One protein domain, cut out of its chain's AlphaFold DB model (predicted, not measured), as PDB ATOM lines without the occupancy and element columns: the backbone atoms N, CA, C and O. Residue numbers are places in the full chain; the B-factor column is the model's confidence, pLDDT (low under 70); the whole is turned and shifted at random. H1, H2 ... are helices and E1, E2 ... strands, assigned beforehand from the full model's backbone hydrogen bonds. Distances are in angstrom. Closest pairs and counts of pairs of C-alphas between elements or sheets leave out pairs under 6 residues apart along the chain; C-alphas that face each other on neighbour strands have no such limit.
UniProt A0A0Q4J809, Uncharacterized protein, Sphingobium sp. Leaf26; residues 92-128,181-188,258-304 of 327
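AT A GLANCE: This is residues 92 to 128, 181 to 188 and 258 to 304 of the 327 residues of an uncharacterized protein of Sphingobium sp. Leaf26 (UniProt A0A0Q4J809). Picture a small antiparallel sheet, E3 E4 E5, with H3 packed along one face of it and a two-stranded ribbon, E1 and E2, on the far side of H3. Over the same face of the sheet, H1 and H2 meet at a corner: H1 runs along E5 and reaches out beyond the sheet, while H2 runs across at E3. The printed part has 92 residues with three named helices and five named strands, in the order H1 H2 E1 E2 H3 E3 E4 E5, and its class is mixed, helices and strands. It is compact, with a radius of gyration of the C-alphas of 13.0 A, and only just elongated, with spans of 42 by 28 by 25 A.

HOW THE PARTS SIT: Begin at E3, residues 274 to 279, E4, residues 282 to 287, and E5, residues 291 to 295: they form a meander, each strand the antiparallel neighbour of the one before. In the hairpin E3 and E4, look for N 277 and O 284, 2.8 A apart; in the hairpin E4 and E5, N 285 and O 293 are 2.9 A apart. Three helices on one face of this sheet give two layers. H3, residues 258 to 268, lies over E3 at a height over the sheet of 7.5 A and runs along the strands; the closest C-alphas of H3 and E3, Ser 265 and Tyr 276, are 4.7 A apart. H1, residues 92 to 106, runs along the strands over E5 and only just over E4, on which 3 of its C-alphas fall; its closest C-alpha pair with E5 is Thr 106 and Ala 293, 6.4 A. H2, residues 108 to 120, lies over E3 across the strands, at 67 degrees on the local plane; the closest C-alphas of H2 and E3 are Gly 110 and Phe 274, 6.4 A apart. H1 and H2 touch only at the corner, Lys 104 to Phe 111 at 5.2 A between C-alphas, with a steep tilt of 61 degrees. H2 and H3 are near each other, with 5 pairs of C-alphas within 10 A. Next find E1, residues 123 to 128, and E2, residues 181 to 185, antiparallel neighbours with N 124 and O 184 2.8 A apart. The closest C-alphas of E1 and H3, Glu 126 and Trp 267, are 4.7 A apart; E1 and E3 are apart. In H1, H2 and H3 every O i to N i+4 pair is within hydrogen-bond range.

IN THESE COORDINATES: Find C-alpha 274 at (215.361, 216.435, 259.578); from there E3 runs 16.4 A. E4 is 15.9 A long, E5 13.2 A, E1 15.6 A and E2 12.5 A. H1 starts at C-alpha 92, (200.760, 236.372, 273.241), and runs 21.1 A; H2 runs 18.4 A and H3 15.3 A. E5 ends at C-alpha 295, (208.272, 222.428, 270.852).

THE WHOLE: The two C-alphas farthest apart, Arg 128 and Pro 304, are 43.9 A apart. Residues 129 to 180 are not printed, with 7.2 A between C-alphas 128 and 181; residues 189 to 257 are not printed, with 12.4 A between C-alphas 188 and 258. The links that are printed whole are tight. Mean pLDDT of the printed part is 95.4, and no printed residue is under 70.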
ATOM      1  N   ALA A  92     201.223 237.301 274.267       96.12
ATOM      2  CA  ALA A  92     200.760 236.372 273.241       96.12
ATOM      3  C   ALA A  92     201.559 236.520 271.936       96.12
ATOM      4  O   ALA A  92     201.985 235.517 271.363       96.12
ATOM      5  N   LEU A  93     201.839 237.759 271.510       96.75
ATOM      6  CA  LEU A  93     202.697 238.012 270.349       96.75
ATOM      7  C   LEU A  93     204.123 237.515 270.613       96.75
ATOM      8  O   LEU A  93     204.685 236.797 269.793       96.75
ATOM      9  N   ALA A  94     204.687 237.819 271.785       96.75
ATOM     10  CA  ALA A  94     206.024 237.353 272.149       96.75
ATOM     11  C   ALA A  94     206.125 235.814 272.177       96.75
ATOM     12  O   ALA A  94     207.113 235.243 271.712       96.75
ATOM     13  N   ALA A  95     205.097 235.127 272.687       95.75
ATOM     14  CA  ALA A  95     205.033 233.668 272.695       95.75
ATOM     15  C   ALA A  95     204.956 233.087 271.275       95.75
ATOM     16  O   ALA A  95     205.638 232.102 270.980       95.75
ATOM     17  N   LEU A  96     204.172 233.705 270.386       95.88
ATOM     18  CA  LEU A  96     204.069 233.312 268.979       95.88
ATOM     19  C   LEU A  96     205.428 233.371 268.270       95.88
ATOM     20  O   LEU A  96     205.837 232.420 267.602       95.88
ATOM     21  N   GLU A  97     206.155 234.468 268.452       95.94
ATOM     22  CA  GLU A  97     207.475 234.650 267.852       95.94
ATOM     23  C   GLU A  97     208.502 233.678 268.394       95.94
ATOM     24  O   GLU A  97     209.235 233.062 267.623       95.94
ATOM     25  N   LEU A  98     208.502 233.483 269.716       96.00
ATOM     26  CA  LEU A  98     209.368 232.506 270.353       96.00
ATOM     27  C   LEU A  98     209.156 231.123 269.733       96.00
ATOM     28  O   LEU A  98     210.129 230.421 269.474       96.00
ATOM     29  N   LYS A  99     207.907 230.744 269.441       95.44
ATOM     30  CA  LYS A  99     207.584 229.460 268.803       95.44
ATOM     31  C   LYS A  99     208.077 229.383 267.370       95.44
ATOM     32  O   LYS A  99     208.676 228.378 266.984       95.44
ATOM     33  N   ARG A 100     207.874 230.442 266.588       96.38
ATOM     34  CA  ARG A 100     208.396 230.527 265.221       96.38
ATOM     35  C   ARG A 100     209.923 230.396 265.202       96.38
ATOM     36  O   ARG A 100     210.464 229.603 264.427       96.38
ATOM     37  N   ASP A 101     210.607 231.106 266.095       96.62
ATOM     38  CA  ASP A 101     212.061 231.065 266.237       96.62
ATOM     39  C   ASP A 101     212.561 229.722 266.775       96.62
ATOM     40  O   ASP A 101     213.601 229.231 266.333       96.62
ATOM     41  N   GLU A 102     211.820 229.079 267.678       96.31
ATOM     42  CA  GLU A 102     212.121 227.741 268.189       96.31
ATOM     43  C   GLU A 102     212.121 226.708 267.051       96.31
ATOM     44  O   GLU A 102     213.094 225.960 266.901       96.31
ATOM     45  N   ILE A 103     211.099 226.723 266.184       96.06
ATOM     46  CA  ILE A 103     211.024 225.850 264.998       96.06
ATOM     47  C   ILE A 103     212.185 226.154 264.041       96.06
ATOM     48  O   ILE A 103     212.924 225.245 263.646       96.06
ATOM     49  N   LYS A 104     212.387 227.434 263.697       97.12
ATOM     50  CA  LYS A 104     213.430 227.890 262.763       97.12
ATOM     51  C   LYS A 104     214.837 227.548 263.238       97.12
ATOM     52  O   LYS A 104     215.676 227.115 262.446       97.12
ATOM     53  N   ARG A 105     215.124 227.749 264.524       96.88
ATOM     54  CA  ARG A 105     216.435 227.476 265.114       96.88
ATOM     55  C   ARG A 105     216.716 225.980 265.150       96.88
ATOM     56  O   ARG A 105     217.845 225.603 264.822       96.88
ATOM     57  N   THR A 106     215.715 225.171 265.507       96.69
ATOM     58  CA  THR A 106     215.874 223.720 265.666       96.69
ATOM     59  C   THR A 106     216.120 223.028 264.333       96.69
ATOM     60  O   THR A 106     217.077 222.270 264.229       96.69
ATOM     61  N   SER A 107     215.339 223.343 263.295       97.19
ATOM     62  CA  SER A 107     215.622 222.869 261.937       97.19
ATOM     63  C   SER A 107     215.422 223.980 260.904       97.19
ATOM     64  O   SER A 107     214.310 224.180 260.410       97.19
ATOM     65  N   PRO A 108     216.490 224.707 260.521       97.12
ATOM     66  CA  PRO A 108     216.398 225.755 259.504       97.12
ATOM     67  C   PRO A 108     215.967 225.225 258.135       97.12
ATOM     68  O   PRO A 108     215.322 225.933 257.363       97.12
ATOM     69  N   GLU A 109     216.345 223.991 257.796       97.00
ATOM     70  CA  GLU A 109     215.934 223.374 256.537       97.00
ATOM     71  C   GLU A 109     214.472 222.936 256.570       97.00
ATOM     72  O   GLU A 109     213.731 223.280 255.645       97.00
ATOM     73  N   GLY A 110     214.041 222.274 257.647       96.81
ATOM     74  CA  GLY A 110     212.639 221.911 257.834       96.81
ATOM     75  C   GLY A 110     211.728 223.135 257.857       96.81
ATOM     76  O   GLY A 110     210.725 223.166 257.146       96.81
ATOM     77  N   PHE A 111     212.137 224.199 258.554       97.81
ATOM     78  CA  PHE A 111     211.417 225.470 258.578       97.81
ATOM     79  C   PHE A 111     211.269 226.078 257.178       97.81
ATOM     80  O   PHE A 111     210.161 226.427 256.787       97.81
ATOM     81  N   ARG A 112     212.348 226.156 256.381       97.81
ATOM     82  CA  ARG A 112     212.266 226.673 254.999       97.81
ATOM     83  C   ARG A 112     211.293 225.868 254.136       97.81
ATOM     84  O   ARG A 112     210.540 226.461 253.369       97.81
ATOM     85  N   LYS A 113     211.290 224.540 254.271       97.50
ATOM     86  CA  LYS A 113     210.366 223.673 253.531       97.50
ATOM     87  C   LYS A 113     208.915 223.836 253.990       97.50
ATOM     88  O   LYS A 113     208.032 223.918 253.144       97.50
ATOM     89  N   LEU A 114     208.665 223.966 255.294       97.38
ATOM     90  CA  LEU A 114     207.327 224.269 255.817       97.38
ATOM     91  C   LEU A 114     206.824 225.635 255.333       97.38
ATOM     92  O   LEU A 114     205.684 225.732 254.890       97.38
ATOM     93  N   VAL A 115     207.680 226.662 255.332       97.88
ATOM     94  CA  VAL A 115     207.353 227.989 254.780       97.88
ATOM     95  C   VAL A 115     207.019 227.903 253.290       97.88
ATOM     96  O   VAL A 115     206.067 228.533 252.838       97.88
ATOM     97  N   GLN A 116     207.763 227.108 252.515       97.62
ATOM     98  CA  GLN A 116     207.460 226.888 251.099       97.62
ATOM     99  C   GLN A 116     206.086 226.228 250.906       97.62
ATOM    100  O   GLN A 116     205.321 226.660 250.043       97.62
ATOM    101  N   ILE A 117     205.757 225.210 251.708       96.88
ATOM    102  CA  ILE A 117     204.451 224.536 251.660       96.88
ATOM    103  C   ILE A 117     203.329 225.515 252.027       96.88
ATOM    104  O   ILE A 117     202.343 225.588 251.298       96.88
ATOM    105  N   ALA A 118     203.504 226.305 253.091       96.62
ATOM    106  CA  ALA A 118     202.535 227.313 253.520       96.62
ATOM    107  C   ALA A 118     202.284 228.365 252.425       96.62
ATOM    108  O   ALA A 118     201.151 228.560 252.002       96.62
ATOM    109  N   ASN A 119     203.346 228.960 251.866       96.44
ATOM    110  CA  ASN A 119     203.234 229.990 250.825       96.44
ATOM    111  C   ASN A 119     202.572 229.500 249.529       96.44
ATOM    112  O   ASN A 119     201.987 230.295 248.796       96.44
ATOM    113  N   THR A 120     202.723 228.214 249.199       96.12
ATOM    114  CA  THR A 120     202.215 227.645 247.941       96.12
ATOM    115  C   THR A 120     200.869 226.946 248.094       96.12
ATOM    116  O   THR A 120     200.303 226.529 247.084       96.12
ATOM    117  N   ALA A 121     200.372 226.788 249.327       93.50
ATOM    118  CA  ALA A 121     199.198 225.979 249.657       93.50
ATOM    119  C   ALA A 121     199.231 224.570 249.017       93.50
ATOM    120  O   ALA A 121     198.197 223.995 248.672       93.50
ATOM    121  N   GLN A 122     200.433 224.013 248.818       93.38
ATOM    122  CA  GLN A 122     200.612 222.723 248.156       93.38
ATOM    123  C   GLN A 122     200.176 221.560 249.051       93.38
ATOM    124  O   GLN A 122     200.307 221.593 250.277       93.38
ATOM    125  N   LEU A 123     199.702 220.488 248.412       96.62
ATOM    126  CA  LEU A 123     199.466 219.220 249.093       96.62
ATOM    127  C   LEU A 123     200.792 218.650 249.603       96.62
ATOM    128  O   LEU A 123     201.774 218.546 248.867       96.62
ATOM    129  N   MET A 124     200.796 218.230 250.861       97.12
ATOM    130  CA  MET A 124     201.882 217.458 251.444       97.12
ATOM    131  C   MET A 124     201.773 216.007 250.972       97.12
ATOM    132  O   MET A 124     200.674 215.457 250.867       97.12
ATOM    133  N   PHE A 125     202.913 215.366 250.722       97.06
ATOM    134  CA  PHE A 125     202.978 213.964 250.312       97.06
ATOM    135  C   PHE A 125     203.872 213.168 251.260       97.06
ATOM    136  O   PHE A 125     204.945 213.622 251.646       97.06
ATOM    137  N   GLU A 126     203.444 211.957 251.603       96.38
ATOM    138  CA  GLU A 126     204.270 210.958 252.278       96.38
ATOM    139  C   GLU A 126     204.910 210.044 251.234       96.38
ATOM    140  O   GLU A 126     204.214 209.478 250.386       96.38
ATOM    141  N   THR A 127     206.226 209.856 251.319       94.69
ATOM    142  CA  THR A 127     206.930 208.889 250.472       94.69
ATOM    143  C   THR A 127     206.882 207.510 251.124       94.69
ATOM    144  O   THR A 127     207.594 207.250 252.091       94.69
ATOM    145  N   ARG A 128     206.077 206.595 250.577       94.50
ATOM    146  CA  ARG A 128     206.015 205.198 251.032       94.50
ATOM    147  C   ARG A 128     206.846 204.292 250.141       94.50
ATOM    148  O   ARG A 128     206.709 204.306 248.917       94.50
ATOM    149  N   THR A 181     201.794 209.376 248.703       97.19
ATOM    150  CA  THR A 181     200.436 209.396 249.258       97.19
ATOM    151  C   THR A 181     200.102 210.821 249.697       97.19
ATOM    152  O   THR A 181     200.841 211.360 250.525       97.19
ATOM    153  N   PRO A 182     199.024 211.450 249.194       97.62
ATOM    154  CA  PRO A 182     198.646 212.793 249.622       97.62
ATOM    155  C   PRO A 182     198.212 212.795 251.095       97.62
ATOM    156  O   PRO A 182     197.503 211.898 251.551       97.62
ATOM    157  N   LEU A 183     198.637 213.814 251.837       97.38
ATOM    158  CA  LEU A 183     198.333 214.017 253.259       97.38
ATOM    159  C   LEU A 183     197.345 215.169 253.504       97.38
ATOM    160  O   LEU A 183     196.793 215.275 254.599       97.38
ATOM    161  N   GLY A 184     197.111 216.011 252.495       96.94
ATOM    162  CA  GLY A 184     196.334 217.250 252.598       96.94
ATOM    163  C   GLY A 184     197.225 218.493 252.606       96.94
ATOM    164  O   GLY A 184     198.429 218.399 252.375       96.94
ATOM    165  N   VAL A 185     196.625 219.658 252.844       97.25
ATOM    166  CA  VAL A 185     197.340 220.940 252.956       97.25
ATOM    167  C   VAL A 185     197.824 221.184 254.387       97.25
ATOM    168  O   VAL A 185     197.252 220.655 255.346       97.25
ATOM    169  N   LEU A 186     198.873 221.998 254.522       96.88
ATOM    170  CA  LEU A 186     199.331 222.505 255.813       96.88
ATOM    171  C   LEU A 186     198.382 223.610 256.284       96.88
ATOM    172  O   LEU A 186     198.329 224.673 255.674       96.88
ATOM    173  N   VAL A 187     197.640 223.362 257.362       96.06
ATOM    174  CA  VAL A 187     196.691 224.342 257.914       96.06
ATOM    175  C   VAL A 187     197.364 225.145 259.025       96.06
ATOM    176  O   VAL A 187     198.171 224.597 259.779       96.06
ATOM    177  N   GLY A 188     197.056 226.443 259.112       94.94
ATOM    178  CA  GLY A 188     197.645 227.347 260.103       94.94
ATOM    179  C   GLY A 188     199.147 227.559 259.908       94.94
ATOM    180  O   GLY A 188     199.831 227.934 260.847       94.94
ATOM    181  N   LYS A 258     196.425 217.905 266.381       95.69
ATOM    182  CA  LYS A 258     196.927 216.539 266.225       95.69
ATOM    183  C   LYS A 258     196.990 216.111 264.759       95.69
ATOM    184  O   LYS A 258     198.010 215.583 264.327       95.69
ATOM    185  N   GLU A 259     195.936 216.368 263.994       96.31
ATOM    186  CA  GLU A 259     195.821 215.980 262.588       96.31
ATOM    187  C   GLU A 259     196.893 216.664 261.733       96.31
ATOM    188  O   GLU A 259     197.489 216.036 260.857       96.31
ATOM    189  N   ASN A 260     197.178 217.941 261.995       96.50
ATOM    190  CA  ASN A 260     198.171 218.701 261.245       96.50
ATOM    191  C   ASN A 260     199.600 218.285 261.627       96.50
ATOM    192  O   ASN A 260     200.433 218.064 260.748       96.50
ATOM    193  N   LEU A 261     199.860 218.054 262.918       96.81
ATOM    194  CA  LEU A 261     201.131 217.499 263.394       96.81
ATOM    195  C   LEU A 261     201.392 216.090 262.832       96.81
ATOM    196  O   LEU A 261     202.528 215.763 262.488       96.81
ATOM    197  N   GLU A 262     200.358 215.258 262.675       96.62
ATOM    198  CA  GLU A 262     200.471 213.946 262.025       96.62
ATOM    199  C   GLU A 262     200.825 214.059 260.537       96.62
ATOM    200  O   GLU A 262     201.649 213.280 260.048       96.62
ATOM    201  N   ARG A 263     200.268 215.047 259.821       97.31
ATOM    202  CA  ARG A 263     200.658 215.335 258.429       97.31
ATOM    203  C   ARG A 263     202.112 215.781 258.342       97.31
ATOM    204  O   ARG A 263     202.856 215.221 257.540       97.31
ATOM    205  N   ILE A 264     202.527 216.737 259.175       97.50
ATOM    206  CA  ILE A 264     203.909 217.244 259.213       97.50
ATOM    207  C   ILE A 264     204.884 216.102 259.518       97.50
ATOM    208  O   ILE A 264     205.886 215.941 258.821       97.50
ATOM    209  N   SER A 265     204.553 215.266 260.503       97.44
ATOM    210  CA  SER A 265     205.348 214.097 260.874       97.44
ATOM    211  C   SER A 265     205.532 213.142 259.694       97.44
ATOM    212  O   SER A 265     206.656 212.916 259.244       97.44
ATOM    213  N   ARG A 266     204.430 212.669 259.096       97.06
ATOM    214  CA  ARG A 266     204.464 211.731 257.959       97.06
ATOM    215  C   ARG A 266     205.174 212.304 256.741       97.06
ATOM    216  O   ARG A 266     205.967 211.603 256.120       97.06
ATOM    217  N   TRP A 267     204.937 213.572 256.420       97.31
ATOM    218  CA  TRP A 267     205.636 214.272 255.343       97.31
ATOM    219  C   TRP A 267     207.154 214.255 255.552       97.31
ATOM    220  O   TRP A 267     207.908 213.896 254.650       97.31
ATOM    221  N   SER A 268     207.598 214.564 256.769       97.00
ATOM    222  CA  SER A 268     209.020 214.679 257.087       97.00
ATOM    223  C   SER A 268     209.778 213.351 257.117       97.00
ATOM    224  O   SER A 268     210.996 213.350 257.019       97.00
ATOM    225  N   THR A 269     209.097 212.201 257.193       94.31
ATOM    226  CA  THR A 269     209.773 210.888 257.158       94.31
ATOM    227  C   THR A 269     210.522 210.620 255.849       94.31
ATOM    228  O   THR A 269     211.438 209.800 255.818       94.31
ATOM    229  N   GLY A 270     210.152 211.306 254.763       90.12
ATOM    230  CA  GLY A 270     210.863 211.243 253.485       90.12
ATOM    231  C   GLY A 270     212.122 212.112 253.427       90.12
ATOM    232  O   GLY A 270     212.844 212.060 252.430       90.12
ATOM    233  N   GLU A 271     212.379 212.917 254.457       93.81
ATOM    234  CA  GLU A 271     213.453 213.902 254.489       93.81
ATOM    235  C   GLU A 271     214.710 213.332 255.152       93.81
ATOM    236  O   GLU A 271     214.665 212.701 256.202       93.81
ATOM    237  N   ALA A 272     215.869 213.545 254.524       91.69
ATOM    238  CA  ALA A 272     217.124 212.945 254.987       91.69
ATOM    239  C   ALA A 272     217.806 213.735 256.117       91.69
ATOM    240  O   ALA A 272     218.673 213.205 256.809       91.69
ATOM    241  N   ARG A 273     217.483 215.026 256.256       94.69
ATOM    242  CA  ARG A 273     218.224 215.967 257.116       94.69
ATOM    243  C   ARG A 273     217.494 216.339 258.397       94.69
ATOM    244  O   ARG A 273     218.133 216.780 259.349       94.69
ATOM    245  N   PHE A 274     216.184 216.158 258.420       96.12
ATOM    246  CA  PHE A 274     215.361 216.435 259.578       96.12
ATOM    247  C   PHE A 274     214.141 215.526 259.565       96.12
ATOM    248  O   PHE A 274     213.684 215.102 258.506       96.12
ATOM    249  N   THR A 275     213.587 215.289 260.741       96.00
ATOM    250  CA  THR A 275     212.305 214.622 260.921       96.00
ATOM    251  C   THR A 275     211.508 215.373 261.970       96.00
ATOM    252  O   THR A 275     212.023 215.746 263.024       96.00
ATOM    253  N   TYR A 276     210.235 215.572 261.680       95.75
ATOM    254  CA  TYR A 276     209.238 216.004 262.633       95.75
ATOM    255  C   TYR A 276     208.520 214.765 263.165       95.75
ATOM    256  O   TYR A 276     208.198 213.843 262.420       95.75
ATOM    257  N   SER A 277     208.257 214.726 264.459       95.25
ATOM    258  CA  SER A 277     207.397 213.722 265.075       95.25
ATOM    259  C   SER A 277     206.531 214.385 266.141       95.25
ATOM    260  O   SER A 277     206.620 215.594 266.365       95.25
ATOM    261  N   ARG A 278     205.623 213.624 266.753       94.19
ATOM    262  CA  ARG A 278     204.736 214.150 267.793       94.19
ATOM    263  C   ARG A 278     204.790 213.295 269.045       94.19
ATOM    264  O   ARG A 278     204.837 212.070 268.954       94.19
ATOM    265  N   GLU A 279     204.687 213.947 270.192       93.50
ATOM    266  CA  GLU A 279     204.528 213.310 271.497       93.50
ATOM    267  C   GLU A 279     203.386 214.023 272.230       93.50
ATOM    268  O   GLU A 279     203.526 215.152 272.691       93.50
ATOM    269  N   GLY A 280     202.198 213.412 272.246       91.38
ATOM    270  CA  GLY A 280     200.980 214.126 272.643       91.38
ATOM    271  C   GLY A 280     200.650 215.256 271.658       91.38
ATOM    272  O   GLY A 280     200.393 214.968 270.482       91.38
ATOM    273  N   LEU A 281     200.652 216.498 272.157       90.12
ATOM    274  CA  LEU A 281     200.485 217.744 271.390       90.12
ATOM    275  C   LEU A 281     201.816 218.460 271.103       90.12
ATOM    276  O   LEU A 281     201.826 219.482 270.420       90.12
ATOM    277  N   ASP A 282     202.934 217.940 271.613       94.38
ATOM    278  CA  ASP A 282     204.242 218.541 271.387       94.38
ATOM    279  C   ASP A 282     204.765 218.157 269.999       94.38
ATOM    280  O   ASP A 282     204.702 216.992 269.586       94.38
ATOM    281  N   LEU A 283     205.330 219.139 269.297       96.12
ATOM    282  CA  LEU A 283     206.069 218.925 268.059       96.12
ATOM    283  C   LEU A 283     207.523 218.607 268.409       96.12
ATOM    284  O   LEU A 283     208.258 219.447 268.927       96.12
ATOM    285  N   ILE A 284     207.956 217.393 268.099       97.31
ATOM    286  CA  ILE A 284     209.348 216.986 268.244       97.31
ATOM    287  C   ILE A 284     210.053 217.251 266.921       97.31
ATOM    288  O   ILE A 284     209.641 216.754 265.875       97.31
ATOM    289  N   VAL A 285     211.121 218.038 266.960       96.50
ATOM    290  CA  VAL A 285     211.936 218.346 265.786       96.50
ATOM    291  C   VAL A 285     213.302 217.722 265.997       96.50
ATOM    292  O   VAL A 285     214.000 218.075 266.945       96.50
ATOM    293  N   GLN A 286     213.681 216.802 265.121       96.44
ATOM    294  CA  GLN A 286     215.008 216.207 265.092       96.44
ATOM    295  C   GLN A 286     215.713 216.673 263.823       96.44
ATOM    296  O   GLN A 286     215.271 216.376 262.719       96.44
ATOM    297  N   ASP A 287     216.801 217.410 263.981       96.19
ATOM    298  CA  ASP A 287     217.672 217.838 262.895       96.19
ATOM    299  C   ASP A 287     219.013 217.117 263.033       96.19
ATOM    300  O   ASP A 287     219.647 217.149 264.089       96.19
ATOM    301  N   MET A 288     219.464 216.467 261.960       93.75
ATOM    302  CA  MET A 288     220.668 215.632 261.992       93.75
ATOM    303  C   MET A 288     221.935 216.433 262.329       93.75
ATOM    304  O   MET A 288     222.927 215.849 262.757       93.75
ATOM    305  N   SER A 289     221.910 217.759 262.154       93.50
ATOM    306  CA  SER A 289     223.038 218.651 262.450       93.50
ATOM    307  C   SER A 289     222.935 219.374 263.795       93.50
ATOM    308  O   SER A 289     223.959 219.792 264.333       93.50
ATOM    309  N   LYS A 290     221.725 219.541 264.345       92.62
ATOM    310  CA  LYS A 290     221.483 220.355 265.553       92.62
ATOM    311  C   LYS A 290     220.943 219.578 266.749       92.62
ATOM    312  O   LYS A 290     220.845 220.143 267.836       92.62
ATOM    313  N   GLY A 291     220.615 218.304 266.567       94.38
ATOM    314  CA  GLY A 291     220.014 217.472 267.599       94.38
ATOM    315  C   GLY A 291     218.494 217.594 267.621       94.38
ATOM    316  O   GLY A 291     217.852 217.802 266.593       94.38
ATOM    317  N   GLN A 292     217.911 217.416 268.800       96.06
ATOM    318  CA  GLN A 292     216.468 217.315 268.983       96.06
ATOM    319  C   GLN A 292     215.956 218.436 269.889       96.06
ATOM    320  O   GLN A 292     216.572 218.734 270.911       96.06
ATOM    321  N   ALA A 293     214.803 219.014 269.551       96.56
ATOM    322  CA  ALA A 293     214.044 219.873 270.455       96.56
ATOM    323  C   ALA A 293     212.578 219.441 270.528       96.56
ATOM    324  O   ALA A 293     212.029 218.842 269.600       96.56
ATOM    325  N   ARG A 294     211.950 219.768 271.657       97.06
ATOM    326  CA  ARG A 294     210.531 219.546 271.925       97.06
ATOM    327  C   ARG A 294     209.839 220.900 271.990       97.06
ATOM    328  O   ARG A 294     210.067 221.659 272.925       97.06
ATOM    329  N   ILE A 295     208.983 221.165 271.013       95.81
ATOM    330  CA  ILE A 295     208.272 222.428 270.852       95.81
ATOM    331  C   ILE A 295     206.848 222.235 271.355       95.81
ATOM    332  O   ILE A 295     206.024 221.590 270.707       95.81
ATOM    333  N   LYS A 296     206.566 222.807 272.526       95.25
ATOM    334  CA  LYS A 296     205.215 222.798 273.100       95.25
ATOM    335  C   LYS A 296     204.251 223.646 272.263       95.25
ATOM    336  O   LYS A 296     204.692 224.695 271.777       95.25
ATOM    337  N   PRO A 297     202.976 223.246 272.133       93.31
ATOM    338  CA  PRO A 297     201.969 224.031 271.430       93.31
ATOM    339  C   PRO A 297     201.688 225.354 272.152       93.31
ATOM    340  O   PRO A 297     201.955 225.502 273.346       93.31
ATOM    341  N   LEU A 298     201.125 226.316 271.422       89.88
ATOM    342  CA  LEU A 298     200.489 227.483 272.033       89.88
ATOM    343  C   LEU A 298     199.107 227.062 272.537       89.88
ATOM    344  O   LEU A 298     198.270 226.649 271.739       89.88
ATOM    345  N   GLU A 299     198.883 227.141 273.849       82.12
ATOM    346  CA  GLU A 299     197.608 226.746 274.471       82.12
ATOM    347  C   GLU A 299     196.461 227.676 274.065       82.12
ATOM    348  O   GLU A 299     195.339 227.236 273.832       82.12
ATOM    349  N   SER A 300     196.757 228.969 273.952       86.25
ATOM    350  CA  SER A 300     195.847 229.985 273.442       86.25
ATOM    351  C   SER A 300     196.647 231.115 272.803       86.25
ATOM    352  O   SER A 300     197.812 231.342 273.139       86.25
ATOM    353  N   LEU A 301     196.020 231.802 271.854       89.88
ATOM    354  CA  LEU A 301     196.559 233.005 271.241       89.88
ATOM    355  C   LEU A 301     195.488 234.088 271.344       89.88
ATOM    356  O   LEU A 301     194.589 234.154 270.512       89.88
ATOM    357  N   ASP A 302     195.576 234.895 272.397       92.75
ATOM    358  CA  ASP A 302     194.709 236.054 272.595       92.75
ATOM    359  C   ASP A 302     195.508 237.322 272.284       92.75
ATOM    360  O   ASP A 302     196.244 237.860 273.118       92.75
ATOM    361  N   LEU A 303     195.466 237.727 271.014       92.56
ATOM    362  CA  LEU A 303     196.093 238.963 270.560       92.56
ATOM    363  C   LEU A 303     195.128 240.131 270.791       92.56
ATOM    364  O   LEU A 303     193.924 239.979 270.572       92.56
ATOM    365  N   PRO A 304     195.632 241.306 271.212       92.25
ATOM    366  CA  PRO A 304     194.779 242.468 271.404       92.25
ATOM    367  C   PRO A 304     194.078 242.825 270.093       92.25
ATOM    368  O   PRO A 304     194.697 242.834 269.027       92.25
TER     369      PRO A 304